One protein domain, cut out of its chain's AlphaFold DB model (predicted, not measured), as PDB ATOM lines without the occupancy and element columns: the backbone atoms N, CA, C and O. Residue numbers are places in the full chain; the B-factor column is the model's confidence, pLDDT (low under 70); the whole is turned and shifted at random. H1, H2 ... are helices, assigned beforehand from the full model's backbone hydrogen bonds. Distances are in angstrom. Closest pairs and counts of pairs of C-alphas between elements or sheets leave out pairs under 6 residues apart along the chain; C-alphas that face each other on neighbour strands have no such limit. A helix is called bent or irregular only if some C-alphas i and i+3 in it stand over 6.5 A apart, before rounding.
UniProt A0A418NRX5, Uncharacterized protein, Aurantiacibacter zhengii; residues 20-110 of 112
ATOM      1  N   PHE A  20     112.947 111.730 140.671       74.94
ATOM      2  CA  PHE A  20     112.087 110.609 141.093       74.94
ATOM      3  C   PHE A  20     111.014 111.014 142.132       74.94
ATOM      4  O   PHE A  20     109.840 110.758 141.856       74.94
ATOM      5  N   PRO A  21     111.341 111.728 143.236       74.56
ATOM      6  CA  PRO A  21     110.343 112.211 144.194       74.56
ATOM      7  C   PRO A  21     109.225 113.038 143.555       74.56
ATOM      8  O   PRO A  21     108.050 112.832 143.843       74.56
ATOM      9  N   ALA A  22     109.562 113.938 142.629       76.81
ATOM     10  CA  ALA A  22     108.577 114.783 141.964       76.81
ATOM     11  C   ALA A  22     107.676 113.992 140.996       76.81
ATOM     12  O   ALA A  22     106.476 114.271 140.901       76.81
ATOM     13  N   ARG A  23     108.217 112.985 140.295       77.69
ATOM     14  CA  ARG A  23     107.415 112.072 139.458       77.69
ATOM     15  C   ARG A  23     106.494 111.208 140.312       77.69
ATOM     16  O   ARG A  23     105.316 111.084 139.983       77.69
ATOM     17  N   PHE A  24     107.020 110.670 141.407       77.94
ATOM     18  CA  PHE A  24     106.270 109.859 142.349       77.94
ATOM     19  C   PHE A  24     105.135 110.663 142.993       77.94
ATOM     20  O   PHE A  24     103.985 110.249 142.914       77.94
ATOM     21  N   HIS A  25     105.411 111.865 143.510       76.75
ATOM     22  CA  HIS A  25     104.389 112.751 144.074       76.75
ATOM     23  C   HIS A  25     103.304 113.120 143.046       76.75
ATOM     24  O   HIS A  25     102.114 113.173 143.364       76.75
ATOM     25  N   ARG A  26     103.674 113.353 141.777       79.62
ATOM     26  CA  ARG A  26     102.687 113.586 140.709       79.62
ATOM     27  C   ARG A  26     101.820 112.353 140.473       79.62
ATOM     28  O   ARG A  26     100.604 112.486 140.400       79.62
ATOM     29  N   TRP A  27     102.437 111.183 140.332       80.88
ATOM     30  CA  TRP A  27     101.721 109.924 140.152       80.88
ATOM     31  C   TRP A  27     100.779 109.654 141.334       80.88
ATOM     32  O   TRP A  27      99.606 109.361 141.119       80.88
ATOM     33  N   TRP A  28     101.254 109.863 142.560       78.75
ATOM     34  CA  TRP A  28     100.499 109.739 143.802       78.75
ATOM     35  C   TRP A  28      99.194 110.534 143.768       78.75
ATOM     36  O   TRP A  28      98.123 109.952 143.914       78.75
ATOM     37  N   ASN A  29      99.270 111.839 143.483       78.88
ATOM     38  CA  ASN A  29      98.089 112.709 143.473       78.88
ATOM     39  C   ASN A  29      97.058 112.332 142.390       78.88
ATOM     40  O   ASN A  29      95.926 112.803 142.441       78.88
ATOM     41  N   VAL A  30      97.441 111.522 141.397       83.12
ATOM     42  CA  VAL A  30      96.536 111.022 140.349       83.12
ATOM     43  C   VAL A  30      95.864 109.711 140.756       83.12
ATOM     44  O   VAL A  30      94.711 109.487 140.397       83.12
ATOM     45  N   HIS A  31      96.573 108.838 141.472       79.31
ATOM     46  CA  HIS A  31      96.128 107.461 141.711       79.31
ATOM     47  C   HIS A  31      95.553 107.237 143.104       79.31
ATOM     48  O   HIS A  31      94.865 106.238 143.313       79.31
ATOM     49  N   VAL A  32      95.819 108.143 144.047       81.06
ATOM     50  CA  VAL A  32      95.342 108.021 145.421       81.06
ATOM     51  C   VAL A  32      94.664 109.307 145.855       81.06
ATOM     52  O   VAL A  32      95.175 110.413 145.691       81.06
ATOM     53  N   SER A  33      93.489 109.139 146.440       82.75
ATOM     54  CA  SER A  33      92.686 110.201 147.024       82.75
ATOM     55  C   SER A  33      92.257 109.818 148.436       82.75
ATOM     56  O   SER A  33      92.454 108.690 148.892       82.75
ATOM     57  N   ARG A  34      91.614 110.760 149.130       76.44
ATOM     58  CA  ARG A  34      91.016 110.526 150.451       76.44
ATOM     59  C   ARG A  34      90.011 109.365 150.462       76.44
ATOM     60  O   ARG A  34      89.838 108.747 151.505       76.44
ATOM     61  N   ASP A  35      89.386 109.082 149.324       84.94
ATOM     62  CA  ASP A  35      88.321 108.084 149.191       84.94
ATOM     63  C   ASP A  35      88.841 106.741 148.653       84.94
ATOM     64  O   ASP A  35      88.067 105.830 148.364       84.94
ATOM     65  N   THR A  36      90.162 106.604 148.488       87.00
ATOM     66  CA  THR A  36      90.769 105.342 148.057       87.00
ATOM     67  C   THR A  36      90.599 104.274 149.148       87.00
ATOM     68  O   THR A  36      90.968 104.524 150.299       87.00
ATOM     69  N   PRO A  37      90.069 103.076 148.825       91.12
ATOM     70  CA  PRO A  37      89.869 102.014 149.808       91.12
ATOM     71  C   PRO A  37      91.169 101.588 150.492       91.12
ATOM     72  O   PRO A  37      92.223 101.547 149.856       91.12
ATOM     73  N   ALA A  38      91.086 101.179 151.762       91.12
ATOM     74  CA  ALA A  38      92.254 100.805 152.562       91.12
ATOM     75  C   ALA A  38      93.094  99.698 151.901       91.12
ATOM     76  O   ALA A  38      94.312  99.820 151.837       91.12
ATOM     77  N   GLU A  39      92.454  98.668 151.338       91.94
ATOM     78  CA  GLU A  39      93.138  97.580 150.622       91.94
ATOM     79  C   GLU A  39      93.924  98.089 149.403       91.94
ATOM     80  O   GLU A  39      95.048  97.656 149.147       91.94
ATOM     81  N   VAL A  40      93.351  99.037 148.655       90.62
ATOM     82  CA  VAL A  40      94.012  99.636 147.492       90.62
ATOM     83  C   VAL A  40      95.201 100.468 147.959       90.62
ATOM     84  O   VAL A  40      96.302 100.284 147.448       90.62
ATOM     85  N   THR A  41      95.008 101.318 148.968       89.75
ATOM     86  CA  THR A  41      96.081 102.124 149.558       89.75
ATOM     87  C   THR A  41      97.222 101.237 150.055       89.75
ATOM     88  O   THR A  41      98.367 101.460 149.684       89.75
ATOM     89  N   GLU A  42      96.924 100.177 150.806       91.44
ATOM     90  CA  GLU A  42      97.912  99.210 151.293       91.44
ATOM     91  C   GLU A  42      98.707  98.552 150.163       91.44
ATOM     92  O   GLU A  42      99.939  98.504 150.214       91.44
ATOM     93  N   ARG A  43      98.023  98.079 149.116       91.12
ATOM     94  CA  ARG A  43      98.692  97.481 147.955       91.12
ATOM     95  C   ARG A  43      99.650  98.461 147.287       91.12
ATOM     96  O   ARG A  43     100.733  98.048 146.882       91.12
ATOM     97  N   LEU A  44      99.272  99.735 147.179       88.19
ATOM     98  CA  LEU A  44     100.118 100.769 146.577       88.19
ATOM     99  C   LEU A  44     101.335 101.090 147.455       88.19
ATOM    100  O   LEU A  44     102.436 101.206 146.925       88.19
ATOM    101  N   ILE A  45     101.172 101.143 148.782       88.81
ATOM    102  CA  ILE A  45     102.296 101.310 149.718       88.81
ATOM    103  C   ILE A  45     103.316 100.192 149.519       88.81
ATOM    104  O   ILE A  45     104.502 100.456 149.333       88.81
ATOM    105  N   PHE A  46     102.868  98.934 149.533       90.44
ATOM    106  CA  PHE A  46     103.778  97.800 149.386       90.44
ATOM    107  C   PHE A  46     104.408  97.715 147.998       90.44
ATOM    108  O   PHE A  46     105.576  97.340 147.905       90.44
ATOM    109  N   ALA A  47     103.670  98.076 146.943       89.38
ATOM    110  CA  ALA A  47     104.186  98.088 145.577       89.38
ATOM    111  C   ALA A  47     105.356  99.068 145.399       89.38
ATOM    112  O   ALA A  47     106.271  98.769 144.641       89.38
ATOM    113  N   HIS A  48     105.347 100.193 146.122       85.81
ATOM    114  CA  HIS A  48     106.342 101.261 145.984       85.81
ATOM    115  C   HIS A  48     107.302 101.386 147.177       85.81
ATOM    116  O   HIS A  48     108.118 102.305 147.223       85.81
ATOM    117  N   ARG A  49     107.258 100.451 148.138       85.19
ATOM    118  CA  ARG A  49     108.049 100.526 149.380       85.19
ATOM    119  C   ARG A  49     109.561 100.613 149.139       85.19
ATOM    120  O   ARG A  49     110.261 101.379 149.794       85.19
ATOM    121  N   ASP A  50     110.064  99.817 148.196       83.44
ATOM    122  CA  ASP A  50     111.498  99.729 147.934       83.44
ATOM    123  C   ASP A  50     111.955 101.021 147.234       83.44
ATOM    124  O   ASP A  50     113.041 101.536 147.498       83.44
ATOM    125  N   GLU A  51     111.076 101.615 146.422       79.06
ATOM    126  CA  GLU A  51     111.301 102.910 145.785       79.06
ATOM    127  C   GLU A  51     111.300 104.062 146.806       79.06
ATOM    128  O   GLU A  51     112.156 104.947 146.720       79.06
ATOM    129  N   PHE A  52     110.419 104.030 147.818       75.50
ATOM    130  CA  PHE A  52     110.453 104.987 148.932       75.50
ATOM    131  C   PHE A  52     111.795 104.971 149.653       75.50
ATOM    132  O   PHE A  52     112.387 106.023 149.912       75.50
ATOM    133  N   GLN A  53     112.283 103.765 149.952       77.81
ATOM    134  CA  GLN A  53     113.536 103.564 150.661       77.81
ATOM    135  C   GLN A  53     114.736 104.036 149.834       77.81
ATOM    136  O   GLN A  53     115.620 104.704 150.369       77.81
ATOM    137  N   MET A  54     114.761 103.723 148.536       77.25
ATOM    138  CA  MET A  54     115.843 104.129 147.637       77.25
ATOM    139  C   MET A  54     115.894 105.644 147.417       77.25
ATOM    140  O   MET A  54     116.982 106.205 147.312       77.25
ATOM    141  N   ALA A  55     114.738 106.305 147.353       74.44
ATOM    142  CA  ALA A  55     114.654 107.742 147.110       74.44
ATOM    143  C   ALA A  55     114.660 108.600 148.386       74.44
ATOM    144  O   ALA A  55     114.698 109.826 148.293       74.44
ATOM    145  N   GLY A  56     114.604 107.983 149.572       74.06
ATOM    146  CA  GLY A  56     114.589 108.694 150.852       74.06
ATOM    147  C   GLY A  56     113.332 109.543 151.086       74.06
ATOM    148  O   GLY A  56     113.354 110.461 151.903       74.06
ATOM    149  N   VAL A  57     112.229 109.253 150.391       76.19
ATOM    150  CA  VAL A  57     110.978 110.038 150.428       76.19
ATOM    151  C   VAL A  57     110.076 109.620 151.592       76.19
ATOM    152  O   VAL A  57     108.934 109.202 151.420       76.19
ATOM    153  N   ARG A  58     110.601 109.734 152.814       79.00
ATOM    154  CA  ARG A  58     109.897 109.328 154.038       79.00
ATOM    155  C   ARG A  58     108.563 110.056 154.241       79.00
ATOM    156  O   ARG A  58     107.598 109.443 154.678       79.00
ATOM    157  N   GLU A  59     108.501 111.339 153.892       80.19
ATOM    158  CA  GLU A  59     107.280 112.145 154.023       80.19
ATOM    159  C   GLU A  59     106.115 111.584 153.192       80.19
ATOM    160  O   GLU A  59     104.968 111.623 153.633       80.19
ATOM    161  N   GLU A  60     106.400 111.015 152.014       82.38
ATOM    162  CA  GLU A  60     105.371 110.408 151.167       82.38
ATOM    163  C   GLU A  60     104.864 109.095 151.772       82.38
ATOM    164  O   GLU A  60     103.657 108.880 151.835       82.38
ATOM    165  N   GLU A  61     105.758 108.247 152.289       86.56
ATOM    166  CA  GLU A  61     105.373 107.015 152.990       86.56
ATOM    167  C   GLU A  61     104.481 107.313 154.210       86.56
ATOM    168  O   GLU A  61     103.433 106.685 154.388       86.56
ATOM    169  N   ASP A  62     104.846 108.314 155.012       90.25
ATOM    170  CA  ASP A  62     104.070 108.729 156.183       90.25
ATOM    171  C   ASP A  62     102.688 109.289 155.772       90.25
ATOM    172  O   ASP A  62     101.670 108.994 156.408       90.25
ATOM    173  N   ARG A  63     102.608 110.018 154.649       87.19
ATOM    174  CA  ARG A  63     101.339 110.493 154.068       87.19
ATOM    175  C   ARG A  63     100.452 109.342 153.583       87.19
ATOM    176  O   ARG A  63      99.235 109.375 153.775       87.19
ATOM    177  N   PHE A  64     101.043 108.318 152.978       88.19
ATOM    178  CA  PHE A  64     100.351 107.095 152.574       88.19
ATOM    179  C   PHE A  64      99.772 106.342 153.774       88.19
ATOM    180  O   PHE A  64      98.609 105.937 153.744       88.19
ATOM    181  N   LEU A  65     100.557 106.194 154.844       92.62
ATOM    182  CA  LEU A  65     100.097 105.582 156.088       92.62
ATOM    183  C   LEU A  65      98.933 106.367 156.705       92.62
ATOM    184  O   LEU A  65      97.971 105.766 157.182       92.62
ATOM    185  N   PHE A  66      98.965 107.699 156.629       92.44
ATOM    186  CA  PHE A  66      97.848 108.530 157.071       92.44
ATOM    187  C   PHE A  66      96.572 108.298 156.246       92.44
ATOM    188  O   PHE A  66      95.487 108.158 156.813       92.44
ATOM    189  N   LEU A  67      96.674 108.217 154.913       90.25
ATOM    190  CA  LEU A  67      95.512 107.899 154.074       90.25
ATOM    191  C   LEU A  67      94.988 106.486 154.325       90.25
ATOM    192  O   LEU A  67      93.776 106.286 154.360       90.25
ATOM    193  N   TYR A  68      95.878 105.522 154.559       93.12
ATOM    194  CA  TYR A  68      95.492 104.172 154.951       93.12
ATOM    195  C   TYR A  68      94.684 104.183 156.256       93.12
ATOM    196  O   TYR A  68      93.589 103.627 156.301       93.12
ATOM    197  N   ALA A  69      95.156 104.899 157.283       93.19
ATOM    198  CA  ALA A  69      94.436 105.059 158.545       93.19
ATOM    199  C   ALA A  69      93.064 105.730 158.358       93.19
ATOM    200  O   ALA A  69      92.073 105.275 158.920       93.19
ATOM    201  N   ARG A  70      92.973 106.765 157.513       91.25
ATOM    202  CA  ARG A  70      91.704 107.429 157.163       91.25
ATOM    203  C   ARG A  70      90.730 106.521 156.416       91.25
ATOM    204  O   ARG A  70      89.526 106.673 156.596       91.25
ATOM    205  N   ALA A  71      91.232 105.618 155.581       90.62
ATOM    206  CA  ALA A  71      90.406 104.648 154.874       90.62
ATOM    207  C   ALA A  71      89.907 103.533 155.810       90.62
ATOM    208  O   ALA A  71      88.798 103.038 155.626       90.62
ATOM    209  N   LEU A  72      90.697 103.164 156.824       91.44
ATOM    210  CA  LEU A  72      90.277 102.254 157.895       91.44
ATOM    211  C   LEU A  72      89.281 102.907 158.865       91.44
ATOM    212  O   LEU A  72      88.370 102.245 159.351       91.44
ATOM    213  N   MET A  73      89.459 104.201 159.145       91.12
ATOM    214  CA  MET A  73      88.663 104.984 160.094       91.12
ATOM    215  C   MET A  73      88.187 106.300 159.451       91.12
ATOM    216  O   MET A  73      88.770 107.369 159.686       91.12
ATOM    217  N   PRO A  74      87.111 106.276 158.641       87.44
ATOM    218  CA  PRO A  74      86.593 107.483 157.991       87.44
ATOM    219  C   PRO A  74      86.154 108.574 158.981       87.44
ATOM    220  O   PRO A  74      86.289 109.767 158.683       87.44
ATOM    221  N   GLU A  75      85.702 108.180 160.172       87.38
ATOM    222  CA  GLU A  75      85.217 109.058 161.249       87.38
ATOM    223  C   GLU A  75      86.195 109.140 162.436       87.38
ATOM    224  O   GLU A  75      85.792 109.225 163.588       87.38
ATOM    225  N   MET A  76      87.502 109.106 162.156       85.94
ATOM    226  CA  MET A  76      88.564 109.220 163.167       85.94
ATOM    227  C   MET A  76      88.420 110.483 164.040       85.94
ATOM    228  O   MET A  76      88.482 111.598 163.512       85.94
ATOM    229  N   GLY A  77      88.270 110.302 165.358       85.75
ATOM    230  CA  GLY A  77      88.226 111.389 166.341       85.75
ATOM    231  C   GLY A  77      89.616 111.850 166.798       85.75
ATOM    232  O   GLY A  77      90.639 111.291 166.402       85.75
ATOM    233  N   ASP A  78      89.674 112.859 167.672       86.44
ATOM    234  CA  ASP A  78      90.941 113.478 168.104       86.44
ATOM    235  C   ASP A  78      91.896 112.493 168.803       86.44
ATOM    236  O   ASP A  78      93.102 112.491 168.549       86.44
ATOM    237  N   ALA A  79      91.370 111.626 169.674       85.38
ATOM    238  CA  ALA A  79      92.177 110.626 170.379       85.38
ATOM    239  C   ALA A  79      92.754 109.567 169.421       85.38
ATOM    240  O   ALA A  79      93.897 109.132 169.587       85.38
ATOM    241  N   ASP A  80      91.985 109.187 168.404       86.75
ATOM    242  CA  ASP A  80      92.374 108.207 167.386       86.75
ATOM    243  C   ASP A  80      93.421 108.803 166.437       86.75
ATOM    244  O   ASP A  80      94.372 108.128 166.032       86.75
ATOM    245  N   TYR A  81      93.285 110.098 166.130       89.94
ATOM    246  CA  TYR A  81      94.255 110.860 165.352       89.94
ATOM    247  C   TYR A  81      95.622 110.876 166.037       89.94
ATOM    248  O   TYR A  81      96.628 110.573 165.399       89.94
ATOM    249  N   LEU A  82      95.673 111.167 167.341       92.75
ATOM    250  CA  LEU A  82      96.937 111.183 168.084       92.75
ATOM    251  C   LEU A  82      97.627 109.813 168.075       92.75
ATOM    252  O   LEU A  82      98.827 109.739 167.814       92.75
ATOM    253  N   GLN A  83      96.876 108.730 168.291       92.25
ATOM    254  CA  GLN A  83      97.417 107.367 168.234       92.25
ATOM    255  C   GLN A  83      97.884 106.982 166.824       92.25
ATOM    256  O   GLN A  83      98.926 106.348 166.660       92.25
ATOM    257  N   THR A  84      97.144 107.400 165.797       94.06
ATOM    258  CA  THR A  84      97.521 107.210 164.391       94.06
ATOM    259  C   THR A  84      98.838 107.912 164.077       94.06
ATOM    260  O   THR A  84      99.737 107.306 163.496       94.06
ATOM    261  N   MET A  85      98.985 109.170 164.495       95.12
ATOM    262  CA  MET A  85     100.214 109.932 164.275       95.12
ATOM    263  C   MET A  85     101.407 109.320 165.016       95.12
ATOM    264  O   MET A  85     102.498 109.258 164.450       95.12
ATOM    265  N   ASP A  86     101.210 108.808 166.232       94.62
ATOM    266  CA  ASP A  86     102.255 108.095 166.975       94.62
ATOM    267  C   ASP A  86     102.718 106.825 166.233       94.62
ATOM    268  O   ASP A  86     103.917 106.621 166.011       94.62
ATOM    269  N   ALA A  87     101.773 106.018 165.735       93.88
ATOM    270  CA  ALA A  87     102.077 104.822 164.946       93.88
ATOM    271  C   ALA A  87     102.840 105.149 163.648       93.88
ATOM    272  O   ALA A  87     103.802 104.460 163.303       93.88
ATOM    273  N   ILE A  88     102.463 106.225 162.946       94.06
ATOM    274  CA  ILE A  88     103.139 106.673 161.715       94.06
ATOM    275  C   ILE A  88     104.590 107.078 162.000       94.06
ATOM    276  O   ILE A  88     105.510 106.638 161.305       94.06
ATOM    277  N   MET A  89     104.800 107.874 163.051       92.50
ATOM    278  CA  MET A  89     106.099 108.467 163.383       92.50
ATOM    279  C   MET A  89     107.062 107.490 164.074       92.50
ATOM    280  O   MET A  89     108.270 107.756 164.159       92.50
ATOM    281  N   THR A  90     106.555 106.352 164.554       91.44
ATOM    282  CA  THR A  90     107.350 105.312 165.210       91.44
ATOM    283  C   THR A  90     108.456 104.789 164.288       91.44
ATOM    284  O   THR A  90     108.280 104.603 163.087       91.44
ATOM    285  N   ARG A  91     109.632 104.479 164.848       87.44
ATOM    286  CA  ARG A  91     110.775 103.907 164.103       87.44
ATOM    287  C   ARG A  91     110.646 102.396 163.860       87.44
ATOM    288  O   ARG A  91     111.630 101.667 163.959       87.44
ATOM    289  N   ALA A  92     109.437 101.923 163.583       89.75
ATOM    290  CA  ALA A  92     109.161 100.517 163.323       89.75
ATOM    291  C   ALA A  92     109.138 100.232 161.809       89.75
ATOM    292  O   ALA A  92     108.770 101.108 161.019       89.75
ATOM    293  N   PRO A  93     109.498  99.007 161.380       90.62
ATOM    294  CA  PRO A  93     109.300  98.560 160.007       90.62
ATOM    295  C   PRO A  93     107.872  98.812 159.517       90.62
ATOM    296  O   PRO A  93     106.913  98.649 160.273       90.62
ATOM    297  N   LEU A  94     107.728  99.142 158.231       90.44
ATOM    298  CA  LEU A  94     106.438  99.438 157.604       90.44
ATOM    299  C   LEU A  94     105.336  98.398 157.924       90.44
ATOM    300  O   LEU A  94     104.270  98.823 158.367       90.44
ATOM    301  N   PRO A  95     105.565  97.067 157.827       91.88
ATOM    302  CA  PRO A  95     104.534  96.086 158.178       91.88
ATOM    303  C   PRO A  95     104.024  96.209 159.620       91.88
ATOM    304  O   PRO A  95     102.845  95.990 159.878       91.88
ATOM    305  N   GLN A  96     104.895  96.580 160.562       93.81
ATOM    306  CA  GLN A  96     104.524  96.735 161.970       93.81
ATOM    307  C   GLN A  96     103.713  98.009 162.195       93.81
ATOM    308  O   GLN A  96     102.727  97.972 162.923       93.81
ATOM    309  N   ARG A  97     104.083  99.117 161.538       94.38
ATOM    310  CA  ARG A  97     103.292 100.356 161.578       94.38
ATOM    311  C   ARG A  97     101.897 100.142 160.993       94.38
ATOM    312  O   ARG A  97     100.913 100.554 161.594       94.38
ATOM    313  N   MET A  98     101.789  99.432 159.868       94.25
ATOM    314  CA  MET A  98     100.489  99.103 159.272       94.25
ATOM    315  C   MET A  98      99.626  98.240 160.194       94.25
ATOM    316  O   MET A  98      98.436  98.504 160.341       94.25
ATOM    317  N   GLU A  99     100.222  97.256 160.866       95.00
ATOM    318  CA  GLU A  99      99.503  96.435 161.841       95.00
ATOM    319  C   GLU A  99      99.036  97.246 163.058       95.00
ATOM    320  O   GLU A  99      97.907  97.083 163.519       95.00
ATOM    321  N   GLN A 100      99.852  98.186 163.545       95.00
ATOM    322  CA  GLN A 100      99.437  99.118 164.597       95.00
ATOM    323  C   GLN A 100      98.233  99.962 164.167       95.00
ATOM    324  O   GLN A 100      97.298 100.110 164.952       95.00
ATOM    325  N   LEU A 101      98.216 100.462 162.926       94.69
ATOM    326  CA  LEU A 101      97.083 101.220 162.383       94.69
ATOM    327  C   LEU A 101      95.808 100.374 162.296       94.69
ATOM    328  O   LEU A 101      94.736 100.857 162.658       94.69
ATOM    329  N   ARG A 102      95.907  99.102 161.886       94.38
ATOM    330  CA  ARG A 102      94.761  98.175 161.912       94.38
ATOM    331  C   ARG A 102      94.254  97.922 163.320       94.38
ATOM    332  O   ARG A 102      93.046  97.895 163.524       94.38
ATOM    333  N   ARG A 103      95.158  97.756 164.286       93.94
ATOM    334  CA  ARG A 103      94.783  97.565 165.689       93.94
ATOM    335  C   ARG A 103      94.029  98.781 166.224       93.94
ATOM    336  O   ARG A 103      92.934  98.601 166.747       93.94
ATOM    337  N   ILE A 104      94.551  99.993 166.011       92.19
ATOM    338  CA  ILE A 104      93.857 101.246 166.361       92.19
ATOM    339  C   ILE A 104      92.466 101.254 165.703       92.19
ATOM    340  O   ILE A 104      91.454 101.398 166.382       92.19
ATOM    341  N   ALA A 105      92.381 100.970 164.402       90.94
ATOM    342  CA  ALA A 105      91.096 100.903 163.711       90.94
ATOM    343  C   ALA A 105      90.129  99.862 164.291       90.94
ATOM    344  O   ALA A 105      88.941 100.138 164.401       90.94
ATOM    345  N   SER A 106      90.608  98.691 164.706       89.00
ATOM    346  CA  SER A 106      89.757  97.661 165.315       89.00
ATOM    347  C   SER A 106      89.255  98.037 166.714       89.00
ATOM    348  O   SER A 106      88.146  97.669 167.094       89.00
ATOM    349  N   GLU A 107      90.052  98.787 167.477       85.50
ATOM    350  CA  GLU A 107      89.728  99.200 168.845       85.50
ATOM    351  C   GLU A 107      88.742 100.382 168.871       85.50
ATOM    352  O   GLU A 107      87.912 100.484 169.785       85.50
ATOM    353  N   PHE A 108      88.801 101.254 167.857       70.69
ATOM    354  CA  PHE A 108      88.061 102.521 167.822       70.69
ATOM    355  C   PHE A 108      87.019 102.624 166.691       70.69
ATOM    356  O   PHE A 108      85.994 103.281 166.869       70.69
ATOM    357  N   GLY A 109      87.196 101.917 165.571       59.56
ATOM    358  CA  GLY A 109      86.365 102.012 164.358       59.56
ATOM    359  C   GLY A 109      84.946 101.433 164.451       59.56
ATOM    360  O   GLY A 109      84.185 101.538 163.495       59.56
ATOM    361  N   HIS A 110      84.564 100.853 165.593       52.53
ATOM    362  CA  HIS A 110      83.212 100.338 165.862       52.53
ATOM    363  C   HIS A 110      82.388 101.211 166.824       52.53
ATOM    364  O   HIS A 110      81.344 100.767 167.298       52.53
TER     365      HIS A 110
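What this domain is: This is residues 20 to 110 of the 112 residues of an uncharacterized protein of Aurantiacibacter zhengii (UniProt A0A418NRX5). Five helices lie roughly alongside one another in two staggered layers, H1, H3 and H4 in a row on one side and H2 and H5 over them on the other, with H3 in the core and H1 only loosely joined at one end of its row. From H2 onward the chain folds back at each turn, helix against helix. The printed part has 91 residues with five named helices, H1 to H5 in order, and no named strand; its class is all helix. The whole is compact, with a radius of gyration of the C-alphas of 12.7 A and spans of 38 by 27 by 19 A.

How they stand to each other: Begin with H1, residues 20 to 31, and go on to H2, residues 38 to 55: they are close but not clearly touching, and their closest C-alphas, those of Pro 21 and Ala 55, are 6.9 A apart. Next find H3, residues 58 to 72, the hub, which touches three other helices. H2 and H3 form a hairpin and touch at a shallow tilt of 7 degrees, opposite ways; their closest C-alphas, Ala 38 and Ala 71, are 4.9 A apart. H1 and H3 are close but not clearly touching, with the C-alphas of His 25 and Glu 60 closest at 7.5 A. H4, residues 78 to 89, touches H3 with residues 84 to 89 alone, at a tilt of 38 degrees, only just steep; the closest C-alphas are Asp 62 and Ile 88, 6.0 A. H5, residues 94 to 108, touches H4 at a shallow tilt of 11 degrees, opposite ways, closest at the C-alphas of Ala 87 and Arg 97, 5.7 A. H5 also touches H3, closest at the C-alphas of Leu 72 and Ala 105, 6.0 A. H3, H4 and H5 are an up and down bundle, each helix running against the one before it. H2 and H5 are near each other, while H1 is apart from H4 and H5. In H1, H3, H4 and H5 every O i to N i+4 pair is within hydrogen-bond range; in H2 12 of 14 are.

Where its parts are: Find C-alpha 20 at (112.087, 110.609, 141.093); from there H1 runs 16.3 A to His 31. H2 runs 24.1 A and is irregular, with C-alphas 47 and 50 7.9 A apart and a kink of 50 degrees near residue 48. H3 begins at C-alpha 58, (109.897, 109.328, 154.038), and runs 21.2 A. H4 runs 16.6 A, and H5 runs 21.3 A to C-alpha 108 at (88.061, 102.521, 167.822).

The domain as a whole: The two C-alphas farthest apart are those of Phe 20 and His 110, 39.4 A. The printed part has no cut; the link from H1 to H2 is short, and the other three are tight. The mean pLDDT of the printed part is 86.1, and residues 109 to 110 are under 70.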